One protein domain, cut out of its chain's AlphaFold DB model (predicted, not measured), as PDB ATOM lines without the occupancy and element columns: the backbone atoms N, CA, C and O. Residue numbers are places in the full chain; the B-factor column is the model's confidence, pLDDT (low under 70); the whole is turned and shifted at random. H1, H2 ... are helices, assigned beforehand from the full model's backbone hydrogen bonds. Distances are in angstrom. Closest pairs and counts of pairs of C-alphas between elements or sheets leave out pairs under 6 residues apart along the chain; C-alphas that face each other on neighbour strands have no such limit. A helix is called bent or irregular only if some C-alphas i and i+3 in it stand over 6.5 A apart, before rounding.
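This is residues 174 to 301 of the 497 residues of an uncharacterized protein of Cutaneotrichosporon oleaginosum (UniProt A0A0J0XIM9). One kinked helix, H3, makes the core, with H1, H2, the bent H5 and H6 packed round it, mostly crossed; H4 and the long loop of residues 234 to 250 make one end. The printed part has 128 residues and six named helices, H1 to H6 in order, with no named strand: all helix. It is compact, with a radius of gyration of the C-alphas of 14.8 A and spans of 45 by 36 by 25 A.

H1, residues 174 to 183, begins at C-alpha 174 (299.098, 270.531, 206.452). H2 is residues 189 to 200, 15.9 A long. H3, residues 206 to 221, is 21.5 A long, with a kink of 41 degrees near residue 215. H4 is residues 228 to 233. H5, residues 251 to 272, was assigned as one helix by its hydrogen bonds but is bent, C-alphas 260 and 263 being 7.1 A apart; its arms are H5a, 251 to 260, and H5b, 263 to 272. H6, residues 279 to 285, ends at C-alpha 285 (273.852, 279.111, 223.378).

The hub H3 touches H1 with residues 206 to 210 alone; the closest C-alphas, of Leu 180 and Glu 210, are 6.3 A apart. H3 touches H2 at a steep tilt of 60 degrees, closest at Leu 196 and Ala 213, C-alphas 7.5 A apart. H3 and H5a touch only at their ends, closest at the C-alphas of Tyr 220 and Leu 257, 6.2 A. H3 touches H5b with residues 212 to 216 alone, closest at the C-alphas of Val 212 and Leu 272, 6.9 A. H3 touches H6 at a shallow tilt of 29 degrees, the same way, closest at the C-alphas of Ala 215 and Arg 279, 5.2 A. H4 touches no helix. Every O i to N i+4 pair is within hydrogen-bond range in H2, H5a, H5b and H6, against 4 of 6 in H1, 10 of 12 in H3 and 0 of 2 in H4, where 2 of 3 O i to N i+3 pairs are.

The C-alphas farthest apart are those of Ser 202 and Glu 241, 46.0 A. The printed part has no cut; the link from H4 to H5 is long. No printed residue is under 70 in pLDDT.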
ATOM      1  N   GLN A 174     299.654 271.552 207.349       92.06
ATOM      2  CA  GLN A 174     299.098 270.531 206.452       92.06
ATOM      3  C   GLN A 174     298.869 269.190 207.161       92.06
ATOM      4  O   GLN A 174     297.864 268.537 206.909       92.06
ATOM      5  N   GLU A 175     299.763 268.811 208.071       91.12
ATOM      6  CA  GLU A 175     299.647 267.587 208.869       91.12
ATOM      7  C   GLU A 175     298.515 267.720 209.888       91.12
ATOM      8  O   GLU A 175     297.687 266.822 210.005       91.12
ATOM      9  N   VAL A 176     298.404 268.875 210.557       91.94
ATOM     10  CA  VAL A 176     297.272 269.162 211.456       91.94
ATOM     11  C   VAL A 176     295.948 269.116 210.693       91.94
ATOM     12  O   VAL A 176     294.981 268.528 211.167       91.94
ATOM     13  N   LEU A 177     295.899 269.689 209.487       93.50
ATOM     14  CA  LEU A 177     294.718 269.609 208.631       93.50
ATOM     15  C   LEU A 177     294.391 268.147 208.295       93.50
ATOM     16  O   LEU A 177     293.241 267.746 208.441       93.50
ATOM     17  N   ALA A 178     295.387 267.341 207.912       92.62
ATOM     18  CA  ALA A 178     295.202 265.922 207.611       92.62
ATOM     19  C   ALA A 178     294.661 265.119 208.806       92.62
ATOM     20  O   ALA A 178     293.821 264.243 208.609       92.62
ATOM     21  N   LEU A 179     295.082 265.453 210.030       90.94
ATOM     22  CA  LEU A 179     294.574 264.840 211.261       90.94
ATOM     23  C   LEU A 179     293.114 265.208 211.554       90.94
ATOM     24  O   LEU A 179     292.374 264.377 212.069       90.94
ATOM     25  N   LEU A 180     292.695 266.433 211.229       92.94
ATOM     26  CA  LEU A 180     291.343 266.925 211.520       92.94
ATOM     27  C   LEU A 180     290.317 266.558 210.439       92.94
ATOM     28  O   LEU A 180     289.136 266.429 210.752       92.94
ATOM     29  N   LEU A 181     290.737 266.370 209.181       94.31
ATOM     30  CA  LEU A 181     289.859 266.051 208.042       94.31
ATOM     31  C   LEU A 181     288.856 264.901 208.273       94.31
ATOM     32  O   LEU A 181     287.719 265.044 207.820       94.31
ATOM     33  N   PRO A 182     289.199 263.798 208.970       92.88
ATOM     34  CA  PRO A 182     288.259 262.708 209.235       92.88
ATOM     35  C   PRO A 182     287.010 263.113 210.035       92.88
ATOM     36  O   PRO A 182     286.040 262.358 210.049       92.88
ATOM     37  N   GLY A 183     286.999 264.287 210.680       88.62
ATOM     38  CA  GLY A 183     285.878 264.748 211.502       88.62
ATOM     39  C   GLY A 183     284.567 264.990 210.739       88.62
ATOM     40  O   GLY A 183     283.494 264.913 211.337       88.62
ATOM     41  N   SER A 184     284.609 265.256 209.428       91.88
ATOM     42  CA  SER A 184     283.411 265.305 208.581       91.88
ATOM     43  C   SER A 184     283.749 265.106 207.104       91.88
ATOM     44  O   SER A 184     284.682 265.705 206.577       91.88
ATOM     45  N   ALA A 185     282.920 264.329 206.403       91.75
ATOM     46  CA  ALA A 185     283.017 264.131 204.955       91.75
ATOM     47  C   ALA A 185     282.395 265.278 204.128       91.75
ATOM     48  O   ALA A 185     282.398 265.232 202.900       91.75
ATOM     49  N   HIS A 186     281.817 266.295 204.777       92.44
ATOM     50  CA  HIS A 186     281.108 267.372 204.090       92.44
ATOM     51  C   HIS A 186     282.072 268.256 203.266       92.44
ATOM     52  O   HIS A 186     283.120 268.656 203.779       92.44
ATOM     53  N   PRO A 187     281.719 268.677 202.035       91.12
ATOM     54  CA  PRO A 187     282.634 269.404 201.141       91.12
ATOM     55  C   PRO A 187     283.101 270.772 201.673       91.12
ATOM     56  O   PRO A 187     284.174 271.252 201.313       91.12
ATOM     57  N   LEU A 188     282.324 271.410 202.556       93.06
ATOM     58  CA  LEU A 188     282.733 272.650 203.237       93.06
ATOM     59  C   LEU A 188     283.723 272.439 204.394       93.06
ATOM     60  O   LEU A 188     284.332 273.410 204.844       93.06
ATOM     61  N   TYR A 189     283.889 271.212 204.890       94.88
ATOM     62  CA  TYR A 189     284.673 270.947 206.095       94.88
ATOM     63  C   TYR A 189     286.149 271.363 205.970       94.88
ATOM     64  O   TYR A 189     286.624 272.071 206.857       94.88
ATOM     65  N   PRO A 190     286.865 271.096 204.855       94.38
ATOM     66  CA  PRO A 190     288.239 271.576 204.689       94.38
ATOM     67  C   PRO A 190     288.357 273.107 204.749       94.38
ATOM     68  O   PRO A 190     289.289 273.638 205.348       94.38
ATOM     69  N   ARG A 191     287.382 273.838 204.185       93.62
ATOM     70  CA  ARG A 191     287.354 275.314 204.212       93.62
ATOM     71  C   ARG A 191     287.074 275.859 205.609       93.62
ATOM     72  O   ARG A 191     287.615 276.895 205.990       93.62
ATOM     73  N   PHE A 192     286.238 275.160 206.368       95.44
ATOM     74  CA  PHE A 192     286.000 275.455 207.774       95.44
ATOM     75  C   PHE A 192     287.253 275.209 208.625       95.44
ATOM     76  O   PHE A 192     287.623 276.077 209.414       95.44
ATOM     77  N   LEU A 193     287.947 274.084 208.426       95.69
ATOM     78  CA  LEU A 193     289.214 273.805 209.106       95.69
ATOM     79  C   LEU A 193     290.275 274.851 208.761       95.69
ATOM     80  O   LEU A 193     291.007 275.291 209.643       95.69
ATOM     81  N   ASP A 194     290.324 275.318 207.512       94.50
ATOM     82  CA  ASP A 194     291.230 276.395 207.123       94.50
ATOM     83  C   ASP A 194     290.995 277.678 207.928       94.50
ATOM     84  O   ASP A 194     291.965 278.295 208.385       94.50
ATOM     85  N   LEU A 195     289.723 278.050 208.119       94.12
ATOM     86  CA  LEU A 195     289.308 279.188 208.939       94.12
ATOM     87  C   LEU A 195     289.683 278.976 210.412       94.12
ATOM     88  O   LEU A 195     290.295 279.861 211.003       94.12
ATOM     89  N   LEU A 196     289.379 277.803 210.974       95.06
ATOM     90  CA  LEU A 196     289.693 277.452 212.363       95.06
ATOM     91  C   LEU A 196     291.202 277.506 212.636       95.06
ATOM     92  O   LEU A 196     291.644 278.114 213.609       95.06
ATOM     93  N   LEU A 197     292.005 276.905 211.759       94.56
ATOM     94  CA  LEU A 197     293.460 276.893 211.881       94.56
ATOM     95  C   LEU A 197     294.065 278.286 211.686       94.56
ATOM     96  O   LEU A 197     295.117 278.573 212.246       94.56
ATOM     97  N   ALA A 198     293.438 279.150 210.884       93.50
ATOM     98  CA  ALA A 198     293.886 280.532 210.723       93.50
ATOM     99  C   ALA A 198     293.653 281.382 211.983       93.50
ATOM    100  O   ALA A 198     294.414 282.312 212.222       93.50
ATOM    101  N   THR A 199     292.629 281.073 212.785       91.75
ATOM    102  CA  THR A 199     292.301 281.835 214.002       91.75
ATOM    103  C   THR A 199     292.885 281.238 215.278       91.75
ATOM    104  O   THR A 199     293.324 281.981 216.145       91.75
ATOM    105  N   MET A 200     292.879 279.909 215.414       91.81
ATOM    106  CA  MET A 200     293.215 279.209 216.663       91.81
ATOM    107  C   MET A 200     294.370 278.212 216.514       91.81
ATOM    108  O   MET A 200     294.780 277.607 217.499       91.81
ATOM    109  N   GLY A 201     294.934 278.050 215.311       89.31
ATOM    110  CA  GLY A 201     295.969 277.046 215.048       89.31
ATOM    111  C   GLY A 201     297.269 277.252 215.832       89.31
ATOM    112  O   GLY A 201     297.947 276.279 216.131       89.31
ATOM    113  N   SER A 202     297.610 278.490 216.197       88.12
ATOM    114  CA  SER A 202     298.781 278.788 217.038       88.12
ATOM    115  C   SER A 202     298.507 278.691 218.540       88.12
ATOM    116  O   SER A 202     299.446 278.731 219.326       88.12
ATOM    117  N   LEU A 203     297.235 278.635 218.944       87.56
ATOM    118  CA  LEU A 203     296.817 278.689 220.348       87.56
ATOM    119  C   LEU A 203     296.556 277.300 220.938       87.56
ATOM    120  O   LEU A 203     296.541 277.155 222.156       87.56
ATOM    121  N   ALA A 204     296.304 276.301 220.093       87.12
ATOM    122  CA  ALA A 204     295.739 275.022 220.501       87.12
ATOM    123  C   ALA A 204     296.467 273.832 219.872       87.12
ATOM    124  O   ALA A 204     296.943 273.892 218.738       87.12
ATOM    125  N   SER A 205     296.491 272.722 220.608       88.00
ATOM    126  CA  SER A 205     296.979 271.439 220.108       88.00
ATOM    127  C   SER A 205     295.937 270.764 219.192       88.00
ATOM    128  O   SER A 205     294.750 271.097 219.268       88.00
ATOM    129  N   PRO A 206     296.315 269.793 218.336       89.38
ATOM    130  CA  PRO A 206     295.364 269.067 217.488       89.38
ATOM    131  C   PRO A 206     294.116 268.506 218.206       89.38
ATOM    132  O   PRO A 206     293.020 268.736 217.696       89.38
ATOM    133  N   PRO A 207     294.205 267.846 219.383       89.44
ATOM    134  CA  PRO A 207     293.006 267.353 220.074       89.44
ATOM    135  C   PRO A 207     292.110 268.480 220.613       89.44
ATOM    136  O   PRO A 207     290.887 268.337 220.665       89.44
ATOM    137  N   ASP A 208     292.684 269.627 220.987       91.19
ATOM    138  CA  ASP A 208     291.896 270.799 221.378       91.19
ATOM    139  C   ASP A 208     291.176 271.409 220.174       91.19
ATOM    140  O   ASP A 208     290.004 271.775 220.269       91.19
ATOM    141  N   LEU A 209     291.847 271.462 219.021       92.94
ATOM    142  CA  LEU A 209     291.254 271.910 217.764       92.94
ATOM    143  C   LEU A 209     290.126 270.983 217.308       92.94
ATOM    144  O   LEU A 209     289.095 271.480 216.865       92.94
ATOM    145  N   GLU A 210     290.275 269.666 217.459       93.06
ATOM    146  CA  GLU A 210     289.209 268.695 217.186       93.06
ATOM    147  C   GLU A 210     287.994 268.935 218.095       93.06
ATOM    148  O   GLU A 210     286.849 268.994 217.633       93.06
ATOM    149  N   TYR A 211     288.237 269.162 219.389       93.56
ATOM    150  CA  TYR A 211     287.174 269.474 220.339       93.56
ATOM    151  C   TYR A 211     286.419 270.759 219.972       93.56
ATOM    152  O   TYR A 211     285.184 270.770 219.950       93.56
ATOM    153  N   VAL A 212     287.154 271.832 219.663       95.31
ATOM    154  CA  VAL A 212     286.587 273.127 219.264       95.31
ATOM    155  C   VAL A 212     285.852 273.011 217.926       95.31
ATOM    156  O   VAL A 212     284.733 273.517 217.793       95.31
ATOM    157  N   ALA A 213     286.417 272.284 216.957       95.50
ATOM    158  CA  ALA A 213     285.780 271.997 215.676       95.50
ATOM    159  C   ALA A 213     284.422 271.315 215.873       95.50
ATOM    160  O   ALA A 213     283.447 271.709 215.236       95.50
ATOM    161  N   GLY A 214     284.323 270.365 216.805       93.88
ATOM    162  CA  GLY A 214     283.063 269.699 217.136       93.88
ATOM    163  C   GLY A 214     281.969 270.633 217.674       93.88
ATOM    164  O   GLY A 214     280.790 270.333 217.500       93.88
ATOM    165  N   ALA A 215     282.322 271.756 218.311       95.06
ATOM    166  CA  ALA A 215     281.358 272.760 218.781       95.06
ATOM    167  C   ALA A 215     280.961 273.751 217.678       95.06
ATOM    168  O   ALA A 215     279.798 274.126 217.548       95.06
ATOM    169  N   LEU A 216     281.946 274.190 216.889       95.38
ATOM    170  CA  LEU A 216     281.782 275.243 215.888       95.38
ATOM    171  C   LEU A 216     281.213 274.727 214.563       95.38
ATOM    172  O   LEU A 216     280.559 275.482 213.846       95.38
ATOM    173  N   TRP A 217     281.427 273.454 214.228       95.12
ATOM    174  CA  TRP A 217     280.962 272.872 212.971       95.12
ATOM    175  C   TRP A 217     279.427 272.888 212.812       95.12
ATOM    176  O   TRP A 217     278.941 273.334 211.763       95.12
ATOM    177  N   PRO A 218     278.627 272.520 213.836       92.62
ATOM    178  CA  PRO A 218     277.177 272.702 213.791       92.62
ATOM    179  C   PRO A 218     276.766 274.169 213.612       92.62
ATOM    180  O   PRO A 218     275.851 274.462 212.846       92.62
ATOM    181  N   LEU A 219     277.470 275.106 214.259       93.50
ATOM    182  CA  LEU A 219     277.196 276.543 214.142       93.50
ATOM    183  C   LEU A 219     277.499 277.075 212.740       93.50
ATOM    184  O   LEU A 219     276.772 277.930 212.237       93.50
ATOM    185  N   TYR A 220     278.552 276.564 212.103       93.62
ATOM    186  CA  TYR A 220     278.952 276.935 210.747       93.62
ATOM    187  C   TYR A 220     277.955 276.439 209.692       93.62
ATOM    188  O   TYR A 220     277.710 277.123 208.705       93.62
ATOM    189  N   THR A 221     277.341 275.274 209.901       91.69
ATOM    190  CA  THR A 221     276.425 274.633 208.933       91.69
ATOM    191  C   THR A 221     274.939 274.877 209.217       91.69
ATOM    192  O   THR A 221     274.068 274.435 208.462       91.69
ATOM    193  N   ALA A 222     274.613 275.582 210.301       88.75
ATOM    194  CA  ALA A 222     273.241 275.758 210.764       88.75
ATOM    195  C   ALA A 222     272.342 276.556 209.801       88.75
ATOM    196  O   ALA A 222     271.165 276.233 209.695       88.75
ATOM    197  N   THR A 223     272.887 277.538 209.080       88.38
ATOM    198  CA  THR A 223     272.143 278.451 208.185       88.38
ATOM    199  C   THR A 223     272.213 278.058 206.709       88.38
ATOM    200  O   THR A 223     271.838 278.840 205.835       88.38
ATOM    201  N   LEU A 224     272.719 276.858 206.406       88.88
ATOM    202  CA  LEU A 224     272.780 276.370 205.032       88.88
ATOM    203  C   LEU A 224     271.365 276.117 204.484       88.88
ATOM    204  O   LEU A 224     270.543 275.531 205.191       88.88
ATOM    205  N   PRO A 225     271.088 276.499 203.222       86.00
ATOM    206  CA  PRO A 225     269.843 276.124 202.561       86.00
ATOM    207  C   PRO A 225     269.784 274.601 202.348       86.00
ATOM    208  O   PRO A 225     270.835 273.955 202.368       86.00
ATOM    209  N   PRO A 226     268.599 274.013 202.107       84.38
ATOM    210  CA  PRO A 226     268.485 272.587 201.821       84.38
ATOM    211  C   PRO A 226     269.309 272.154 200.598       84.38
ATOM    212  O   PRO A 226     269.239 272.798 199.552       84.38
ATOM    213  N   HIS A 227     270.097 271.082 200.732       88.06
ATOM    214  CA  HIS A 227     271.029 270.584 199.707       88.06
ATOM    215  C   HIS A 227     271.265 269.069 199.845       88.06
ATOM    216  O   HIS A 227     270.966 268.484 200.888       88.06
ATOM    217  N   ALA A 228     271.789 268.423 198.799       84.69
ATOM    218  CA  ALA A 228     271.995 266.968 198.771       84.69
ATOM    219  C   ALA A 228     272.893 266.461 199.921       84.69
ATOM    220  O   ALA A 228     272.668 265.398 200.494       84.69
ATOM    221  N   GLU A 229     273.898 267.239 200.319       86.81
ATOM    222  CA  GLU A 229     274.863 266.862 201.356       86.81
ATOM    223  C   GLU A 229     274.328 266.996 202.800       86.81
ATOM    224  O   GLU A 229     275.062 266.737 203.755       86.81
ATOM    225  N   MET A 230     273.040 267.313 202.996       83.75
ATOM    226  CA  MET A 230     272.406 267.366 204.325       83.75
ATOM    227  C   MET A 230     272.474 266.040 205.089       83.75
ATOM    228  O   MET A 230     272.610 266.039 206.314       83.75
ATOM    229  N   THR A 231     272.447 264.915 204.374       84.00
ATOM    230  CA  THR A 231     272.613 263.579 204.966       84.00
ATOM    231  C   THR A 231     273.966 263.422 205.658       84.00
ATOM    232  O   THR A 231     274.035 262.816 206.726       84.00
ATOM    233  N   LEU A 232     275.026 264.044 205.126       86.19
ATOM    234  CA  LEU A 232     276.356 264.060 205.748       86.19
ATOM    235  C   LEU A 232     276.390 264.885 207.044       86.19
ATOM    236  O   LEU A 232     277.266 264.687 207.882       86.19
ATOM    237  N   LEU A 233     275.438 265.807 207.213       83.62
ATOM    238  CA  LEU A 233     275.248 266.603 208.427       83.62
ATOM    239  C   LEU A 233     274.273 265.945 209.417       83.62
ATOM    240  O   LEU A 233     273.973 266.538 210.451       83.62
ATOM    241  N   GLY A 234     273.742 264.759 209.097       82.56
ATOM    242  CA  GLY A 234     272.706 264.100 209.891       82.56
ATOM    243  C   GLY A 234     271.356 264.829 209.871       82.56
ATOM    244  O   GLY A 234     270.542 264.617 210.767       82.56
ATOM    245  N   LYS A 235     271.112 265.700 208.880       83.12
ATOM    246  CA  LYS A 235     269.837 266.407 208.695       83.12
ATOM    247  C   LYS A 235     268.995 265.706 207.626       83.12
ATOM    248  O   LYS A 235     269.518 265.291 206.593       83.12
ATOM    249  N   ALA A 236     267.691 265.590 207.872       80.19
ATOM    250  CA  ALA A 236     266.747 265.033 206.905       80.19
ATOM    251  C   ALA A 236     266.456 266.026 205.768       80.19
ATOM    252  O   ALA A 236     266.531 267.242 205.965       80.19
ATOM    253  N   TYR A 237     266.101 265.507 204.592       80.25
ATOM    254  CA  TYR A 237     265.613 266.339 203.495       80.25
ATOM    255  C   TYR A 237     264.221 266.899 203.817       80.25
ATOM    256  O   TYR A 237     263.428 266.185 204.435       80.25
ATOM    257  N   PRO A 238     263.900 268.129 203.375       75.62
ATOM    258  CA  PRO A 238     262.542 268.665 203.473       75.62
ATOM    259  C   PRO A 238     261.521 267.796 202.726       75.62
ATOM    260  O   PRO A 238     260.499 267.444 203.303       75.62
ATOM    261  N   ASP A 239     261.856 267.383 201.497       80.62
ATOM    262  CA  ASP A 239     261.049 266.489 200.664       80.62
ATOM    263  C   ASP A 239     261.850 265.216 200.329       80.62
ATOM    264  O   ASP A 239     262.837 265.287 199.590       80.62
ATOM    265  N   PRO A 240     261.469 264.033 200.848       76.88
ATOM    266  CA  PRO A 240     262.208 262.790 200.606       76.88
ATOM    267  C   PRO A 240     262.070 262.264 199.168       76.88
ATOM    268  O   PRO A 240     262.916 261.491 198.724       76.88
ATOM    269  N   GLU A 241     261.026 262.671 198.437       80.62
ATOM    270  CA  GLU A 241     260.756 262.218 197.065       80.62
ATOM    271  C   GLU A 241     261.538 263.004 195.999       80.62
ATOM    272  O   GLU A 241     261.786 262.483 194.912       80.62
ATOM    273  N   ASN A 242     261.959 264.237 196.305       82.62
ATOM    274  CA  ASN A 242     262.696 265.100 195.382       82.62
ATOM    275  C   ASN A 242     263.926 265.705 196.082       82.62
ATOM    276  O   ASN A 242     263.831 266.790 196.663       82.62
ATOM    277  N   PRO A 243     265.079 265.009 196.071       81.44
ATOM    278  CA  PRO A 243     266.257 265.478 196.778       81.44
ATOM    279  C   PRO A 243     266.756 266.806 196.181       81.44
ATOM    280  O   PRO A 243     266.855 266.938 194.956       81.44
ATOM    281  N   PRO A 244     267.098 267.796 197.024       85.00
ATOM    282  CA  PRO A 244     267.610 269.078 196.559       85.00
ATOM    283  C   PRO A 244     268.966 268.919 195.844       85.00
ATOM    284  O   PRO A 244     269.699 267.962 196.113       85.00
ATOM    285  N   PRO A 245     269.334 269.857 194.950       86.06
ATOM    286  CA  PRO A 245     270.611 269.814 194.241       86.06
ATOM    287  C   PRO A 245     271.820 269.889 195.197       86.06
ATOM    288  O   PRO A 245     271.678 270.316 196.351       86.06
ATOM    289  N   PRO A 246     273.023 269.492 194.734       85.38
ATOM    290  CA  PRO A 246     274.245 269.612 195.522       85.38
ATOM    291  C   PRO A 246     274.555 271.072 195.853       85.38
ATOM    292  O   PRO A 246     274.219 271.997 195.101       85.38
ATOM    293  N   LEU A 247     275.214 271.285 196.989       86.50
ATOM    294  CA  LEU A 247     275.527 272.618 197.478       86.50
ATOM    295  C   LEU A 247     276.535 273.322 196.563       86.50
ATOM    296  O   LEU A 247     277.699 272.936 196.456       86.50
ATOM    297  N   VAL A 248     276.119 274.440 195.967       86.06
ATOM    298  CA  VAL A 248     277.037 275.329 195.246       86.06
ATOM    299  C   VAL A 248     277.941 276.037 196.264       86.06
ATOM    300  O   VAL A 248     277.466 276.544 197.282       86.06
ATOM    301  N   ILE A 249     279.252 276.093 196.029       86.75
ATOM    302  CA  ILE A 249     280.210 276.760 196.928       86.75
ATOM    303  C   ILE A 249     280.659 278.076 196.286       86.75
ATOM    304  O   ILE A 249     281.660 278.127 195.577       86.75
ATOM    305  N   ASP A 250     279.915 279.149 196.561       89.38
ATOM    306  CA  ASP A 250     280.213 280.500 196.071       89.38
ATOM    307  C   ASP A 250     280.969 281.330 197.116       89.38
ATOM    308  O   ASP A 250     280.783 281.170 198.328       89.38
ATOM    309  N   ILE A 251     281.763 282.303 196.659       89.38
ATOM    310  CA  ILE A 251     282.535 283.210 197.531       89.38
ATOM    311  C   ILE A 251     281.619 283.981 198.495       89.38
ATOM    312  O   ILE A 251     281.941 284.136 199.676       89.38
ATOM    313  N   GLN A 252     280.457 284.438 198.014       89.69
ATOM    314  CA  GLN A 252     279.470 285.148 198.835       89.69
ATOM    315  C   GLN A 252     278.976 284.281 199.999       89.69
ATOM    316  O   GLN A 252     278.918 284.750 201.137       89.69
ATOM    317  N   ARG A 253     278.700 282.995 199.742       88.94
ATOM    318  CA  ARG A 253     278.258 282.038 200.765       88.94
ATOM    319  C   ARG A 253     279.360 281.805 201.796       88.94
ATOM    320  O   ARG A 253     279.102 281.925 202.988       88.94
ATOM    321  N   LEU A 254     280.599 281.583 201.357       89.75
ATOM    322  CA  LEU A 254     281.745 281.435 202.265       89.75
ATOM    323  C   LEU A 254     281.964 282.677 203.140       89.75
ATOM    324  O   LEU A 254     282.265 282.550 204.326       89.75
ATOM    325  N   THR A 255     281.767 283.873 202.582       91.75
ATOM    326  CA  THR A 255     281.907 285.135 203.322       91.75
ATOM    327  C   THR A 255     280.789 285.299 204.351       91.75
ATOM    328  O   THR A 255     281.067 285.663 205.492       91.75
ATOM    329  N   SER A 256     279.550 284.951 203.993       90.88
ATOM    330  CA  SER A 256     278.412 284.950 204.919       90.88
ATOM    331  C   SER A 256     278.616 283.969 206.079       90.88
ATOM    332  O   SER A 256     278.433 284.335 207.240       90.88
ATOM    333  N   LEU A 257     279.050 282.738 205.788       91.44
ATOM    334  CA  LEU A 257     279.311 281.724 206.815       91.44
ATOM    335  C   LEU A 257     280.481 282.118 207.724       91.44
ATOM    336  O   LEU A 257     280.419 281.926 208.937       91.44
ATOM    337  N   LYS A 258     281.535 282.722 207.155       92.00
ATOM    338  CA  LYS A 258     282.635 283.288 207.940       92.00
ATOM    339  C   LYS A 258     282.116 284.361 208.893       92.00
ATOM    340  O   LYS A 258     282.404 284.274 210.080       92.00
ATOM    341  N   ALA A 259     281.346 285.334 208.396       90.75
ATOM    342  CA  ALA A 259     280.811 286.438 209.196       90.75
ATOM    343  C   ALA A 259     279.946 285.946 210.368       90.75
ATOM    344  O   ALA A 259     280.084 286.438 211.484       90.75
ATOM    345  N   GLN A 260     279.120 284.924 210.137       89.69
ATOM    346  CA  GLN A 260     278.323 284.279 211.179       89.69
ATOM    347  C   GLN A 260     279.176 283.661 212.294       89.69
ATOM    348  O   GLN A 260     278.785 283.715 213.459       89.69
ATOM    349  N   LEU A 261     280.322 283.074 211.945       92.75
ATOM    350  CA  LEU A 261     281.170 282.359 212.895       92.75
ATOM    351  C   LEU A 261     282.150 283.276 213.646       92.75
ATOM    352  O   LEU A 261     282.673 282.853 214.668       92.75
ATOM    353  N   VAL A 262     282.396 284.517 213.199       91.94
ATOM    354  CA  VAL A 262     283.399 285.420 213.815       91.94
ATOM    355  C   VAL A 262     283.204 285.558 215.328       91.94
ATOM    356  O   VAL A 262     284.162 285.395 216.080       91.94
ATOM    357  N   PHE A 263     281.972 285.811 215.780       91.19
ATOM    358  CA  PHE A 263     281.677 285.940 217.210       91.19
ATOM    359  C   PHE A 263     281.920 284.628 217.968       91.19
ATOM    360  O   PHE A 263     282.558 284.628 219.015       91.19
ATOM    361  N   ALA A 264     281.472 283.501 217.408       93.50
ATOM    362  CA  ALA A 264     281.666 282.189 218.017       93.50
ATOM    363  C   ALA A 264     283.146 281.768 218.049       93.50
ATOM    364  O   ALA A 264     283.561 281.123 219.001       93.50
ATOM    365  N   LEU A 265     283.954 282.153 217.056       93.69
ATOM    366  CA  LEU A 265     285.401 281.914 217.046       93.69
ATOM    367  C   LEU A 265     286.106 282.688 218.160       93.69
ATOM    368  O   LEU A 265     286.935 282.113 218.860       93.69
ATOM    369  N   ALA A 266     285.760 283.966 218.344       92.62
ATOM    370  CA  ALA A 266     286.309 284.773 219.431       92.62
ATOM    371  C   ALA A 266     285.912 284.195 220.800       92.62
ATOM    372  O   ALA A 266     286.779 283.902 221.620       92.62
ATOM    373  N   ALA A 267     284.620 283.917 220.998       93.12
ATOM    374  CA  ALA A 267     284.111 283.321 222.231       93.12
ATOM    375  C   ALA A 267     284.719 281.932 222.507       93.12
ATOM    376  O   ALA A 267     285.019 281.599 223.650       93.12
ATOM    377  N   ALA A 268     284.962 281.121 221.471       94.81
ATOM    378  CA  ALA A 268     285.581 279.810 221.630       94.81
ATOM    379  C   ALA A 268     287.010 279.898 222.187       94.81
ATOM    380  O   ALA A 268     287.402 279.028 222.964       94.81
ATOM    381  N   GLY A 269     287.772 280.939 221.837       93.25
ATOM    382  CA  GLY A 269     289.100 281.174 222.406       93.25
ATOM    383  C   GLY A 269     289.070 281.452 223.911       93.25
ATOM    384  O   GLY A 269     289.925 280.952 224.635       93.25
ATOM    385  N   GLU A 270     288.066 282.190 224.386       91.06
ATOM    386  CA  GLU A 270     287.973 282.645 225.783       91.06
ATOM    387  C   GLU A 270     287.217 281.680 226.707       91.06
ATOM    388  O   GLU A 270     287.502 281.618 227.903       91.06
ATOM    389  N   SER A 271     286.248 280.922 226.186       91.88
ATOM    390  CA  SER A 271     285.381 280.075 227.016       91.88
ATOM    391  C   SER A 271     285.468 278.585 226.692       91.88
ATOM    392  O   SER A 271     285.382 277.757 227.598       91.88
ATOM    393  N   LEU A 272     285.625 278.213 225.417       93.44
ATOM    394  CA  LEU A 272     285.571 276.811 224.992       93.44
ATOM    395  C   LEU A 272     286.939 276.126 225.072       93.44
ATOM    396  O   LEU A 272     287.030 275.015 225.587       93.44
ATOM    397  N   LEU A 273     287.998 276.784 224.593       92.50
ATOM    398  CA  LEU A 273     289.375 276.292 224.666       92.50
ATOM    399  C   LEU A 273     289.837 276.087 226.123       92.50
ATOM    400  O   LEU A 273     290.279 274.977 226.425       92.50
ATOM    401  N   PRO A 274     289.661 277.053 227.053       92.06
ATOM    402  CA  PRO A 274     289.991 276.854 228.469       92.06
ATOM    403  C   PRO A 274     288.988 275.977 229.233       92.06
ATOM    404  O   PRO A 274     289.172 275.746 230.423       92.06
ATOM    405  N   ARG A 275     287.951 275.443 228.569       92.00
ATOM    406  CA  ARG A 275     286.946 274.537 229.157       92.00
ATOM    407  C   ARG A 275     286.048 275.172 230.228       92.00
ATOM    408  O   ARG A 275     285.503 274.453 231.057       92.00
ATOM    409  N   HIS A 276     285.833 276.487 230.177       89.81
ATOM    410  CA  HIS A 276     284.857 277.167 231.039       89.81
ATOM    411  C   HIS A 276     283.411 276.773 230.708       89.81
ATOM    412  O   HIS A 276     282.578 276.687 231.603       89.81
ATOM    413  N   VAL A 277     283.114 276.524 229.427       91.88
ATOM    414  CA  VAL A 277     281.786 276.105 228.948       91.88
ATOM    415  C   VAL A 277     281.906 274.789 228.185       91.88
ATOM    416  O   VAL A 277     282.841 274.588 227.405       91.88
ATOM    417  N   GLY A 278     280.949 273.880 228.384       92.31
ATOM    418  CA  GLY A 278     280.917 272.601 227.675       92.31
ATOM    419  C   GLY A 278     280.531 272.741 226.196       92.31
ATOM    420  O   GLY A 278     279.748 273.608 225.819       92.31
ATOM    421  N   ARG A 279     281.008 271.823 225.341       93.75
ATOM    422  CA  ARG A 279     280.724 271.800 223.888       93.75
ATOM    423  C   ARG A 279     279.241 271.963 223.532       93.75
ATOM    424  O   ARG A 279     278.909 272.734 222.638       93.75
ATOM    425  N   ALA A 280     278.368 271.196 224.185       92.44
ATOM    426  CA  ALA A 280     276.938 271.178 223.871       92.44
ATOM    427  C   ALA A 280     276.244 272.480 224.293       92.44
ATOM    428  O   ALA A 280     275.457 273.035 223.532       92.44
ATOM    429  N   GLU A 281     276.585 272.984 225.477       93.19
ATOM    430  CA  GLU A 281     276.076 274.246 226.011       93.19
ATOM    431  C   GLU A 281     276.524 275.432 225.152       93.19
ATOM    432  O   GLU A 281     275.702 276.253 224.755       93.19
ATOM    433  N   PHE A 282     277.801 275.458 224.760       95.19
ATOM    434  CA  PHE A 282     278.354 276.464 223.858       95.19
ATOM    435  C   PHE A 282     277.634 276.473 222.501       95.19
ATOM    436  O   PHE A 282     277.195 277.524 222.026       95.19
ATOM    437  N   ALA A 283     277.471 275.296 221.883       93.69
ATOM    438  CA  ALA A 283     276.789 275.165 220.599       93.69
ATOM    439  C   ALA A 283     275.297 275.536 220.689       93.69
ATOM    440  O   ALA A 283     274.771 276.169 219.779       93.69
ATOM    441  N   GLY A 284     274.612 275.195 221.784       92.38
ATOM    442  CA  GLY A 284     273.213 275.579 222.000       92.38
ATOM    443  C   GLY A 284     273.030 277.083 222.240       92.38
ATOM    444  O   GLY A 284     272.135 277.708 221.662       92.38
ATOM    445  N   ALA A 285     273.903 277.689 223.046       93.06
ATOM    446  CA  ALA A 285     273.852 279.111 223.378       93.06
ATOM    447  C   ALA A 285     274.076 280.003 222.146       93.06
ATOM    448  O   ALA A 285     273.361 280.988 221.949       93.06
ATOM    449  N   LEU A 286     275.030 279.625 221.287       94.12
ATOM    450  CA  LEU A 286     275.415 280.398 220.102       94.12
ATOM    451  C   LEU A 286     274.752 279.930 218.798       94.12
ATOM    452  O   LEU A 286     275.091 280.443 217.727       94.12
ATOM    453  N   ALA A 287     273.804 278.991 218.871       92.44
ATOM    454  CA  ALA A 287     273.066 278.501 217.712       92.44
ATOM    455  C   ALA A 287     272.411 279.665 216.940       92.44
ATOM    456  O   ALA A 287     271.676 280.467 217.528       92.44
ATOM    457  N   PRO A 288     272.657 279.788 215.623       90.62
ATOM    458  CA  PRO A 288     272.111 280.882 214.826       90.62
ATOM    459  C   PRO A 288     270.646 280.673 214.447       90.62
ATOM    460  O   PRO A 288     269.999 281.633 214.036       90.62
ATOM    461  N   VAL A 289     270.148 279.444 214.584       88.75
ATOM    462  CA  VAL A 289     268.758 279.047 214.364       88.75
ATOM    463  C   VAL A 289     268.166 278.534 215.672       88.75
ATOM    464  O   VAL A 289     268.898 278.025 216.527       88.75
ATOM    465  N   ASP A 290     266.866 278.710 215.855       86.19
ATOM    466  CA  ASP A 290     266.132 278.144 216.980       86.19
ATOM    467  C   ASP A 290     265.702 276.685 216.705       86.19
ATOM    468  O   ASP A 290     266.087 276.078 215.704       86.19
ATOM    469  N   ALA A 291     264.916 276.102 217.615       82.12
ATOM    470  CA  ALA A 291     264.399 274.741 217.454       82.12
ATOM    471  C   ALA A 291     263.383 274.602 216.301       82.12
ATOM    472  O   ALA A 291     263.173 273.490 215.820       82.12
ATOM    473  N   HIS A 292     262.770 275.706 215.861       79.56
ATOM    474  CA  HIS A 292     261.784 275.743 214.778       79.56
ATOM    475  C   HIS A 292     262.421 276.031 213.409       79.56
ATOM    476  O   HIS A 292     261.765 275.859 212.384       79.56
ATOM    477  N   GLY A 293     263.707 276.402 213.379       80.06
ATOM    478  CA  GLY A 293     264.465 276.713 212.166       80.06
ATOM    479  C   GLY A 293     264.545 278.206 211.833       80.06
ATOM    480  O   GLY A 293     265.138 278.566 210.815       80.06
ATOM    481  N   ASP A 294     264.011 279.076 212.688       86.19
ATOM    482  CA  ASP A 294     264.021 280.524 212.525       86.19
ATOM    483  C   ASP A 294     265.356 281.139 212.964       86.19
ATOM    484  O   ASP A 294     266.016 280.689 213.906       86.19
ATOM    485  N   LEU A 295     265.768 282.212 212.284       86.94
ATOM    486  CA  LEU A 295     267.028 282.898 212.570       86.94
ATOM    487  C   LEU A 295     266.966 283.640 213.911       86.94
ATOM    488  O   LEU A 295     266.208 284.593 214.087       86.94
ATOM    489  N   ARG A 296     267.864 283.279 214.832       89.25
ATOM    490  CA  ARG A 296     268.036 283.971 216.115       89.25
ATOM    491  C   ARG A 296     268.862 285.246 215.938       89.25
ATOM    492  O   ARG A 296     269.982 285.157 215.419       89.25
ATOM    493  N   PRO A 297     268.400 286.417 216.411       86.81
ATOM    494  CA  PRO A 297     269.197 287.640 216.433       86.81
ATOM    495  C   PRO A 297     270.507 287.464 217.203       86.81
ATOM    496  O   PRO A 297     270.546 286.777 218.222       86.81
ATOM    497  N   VAL A 298     271.575 288.145 216.769       83.75
ATOM    498  CA  VAL A 298     272.899 288.071 217.421       83.75
ATOM    499  C   VAL A 298     272.828 288.464 218.903       83.75
ATOM    500  O   VAL A 298     273.474 287.829 219.725       83.75
ATOM    501  N   ALA A 299     271.974 289.425 219.269       86.00
ATOM    502  CA  ALA A 299     271.779 289.858 220.657       86.00
ATOM    503  C   ALA A 299     271.245 288.757 221.597       86.00
ATOM    504  O   ALA A 299     271.419 288.852 222.804       86.00
ATOM    505  N   GLN A 300     270.601 287.716 221.058       86.94
ATOM    506  CA  GLN A 300     270.104 286.575 221.833       86.94
ATOM    507  C   GLN A 300     271.109 285.414 221.899       86.94
ATOM    508  O   GLN A 300     270.830 284.405 222.546       86.94
ATOM    509  N   ARG A 301     272.249 285.521 221.203       89.25
ATOM    510  CA  ARG A 301     273.316 284.511 221.168       89.25
ATOM    511  C   ARG A 301     274.356 284.867 222.221       89.25
ATOM    512  O   ARG A 301     275.402 285.432 221.912       89.25
TER     513      ARG A 301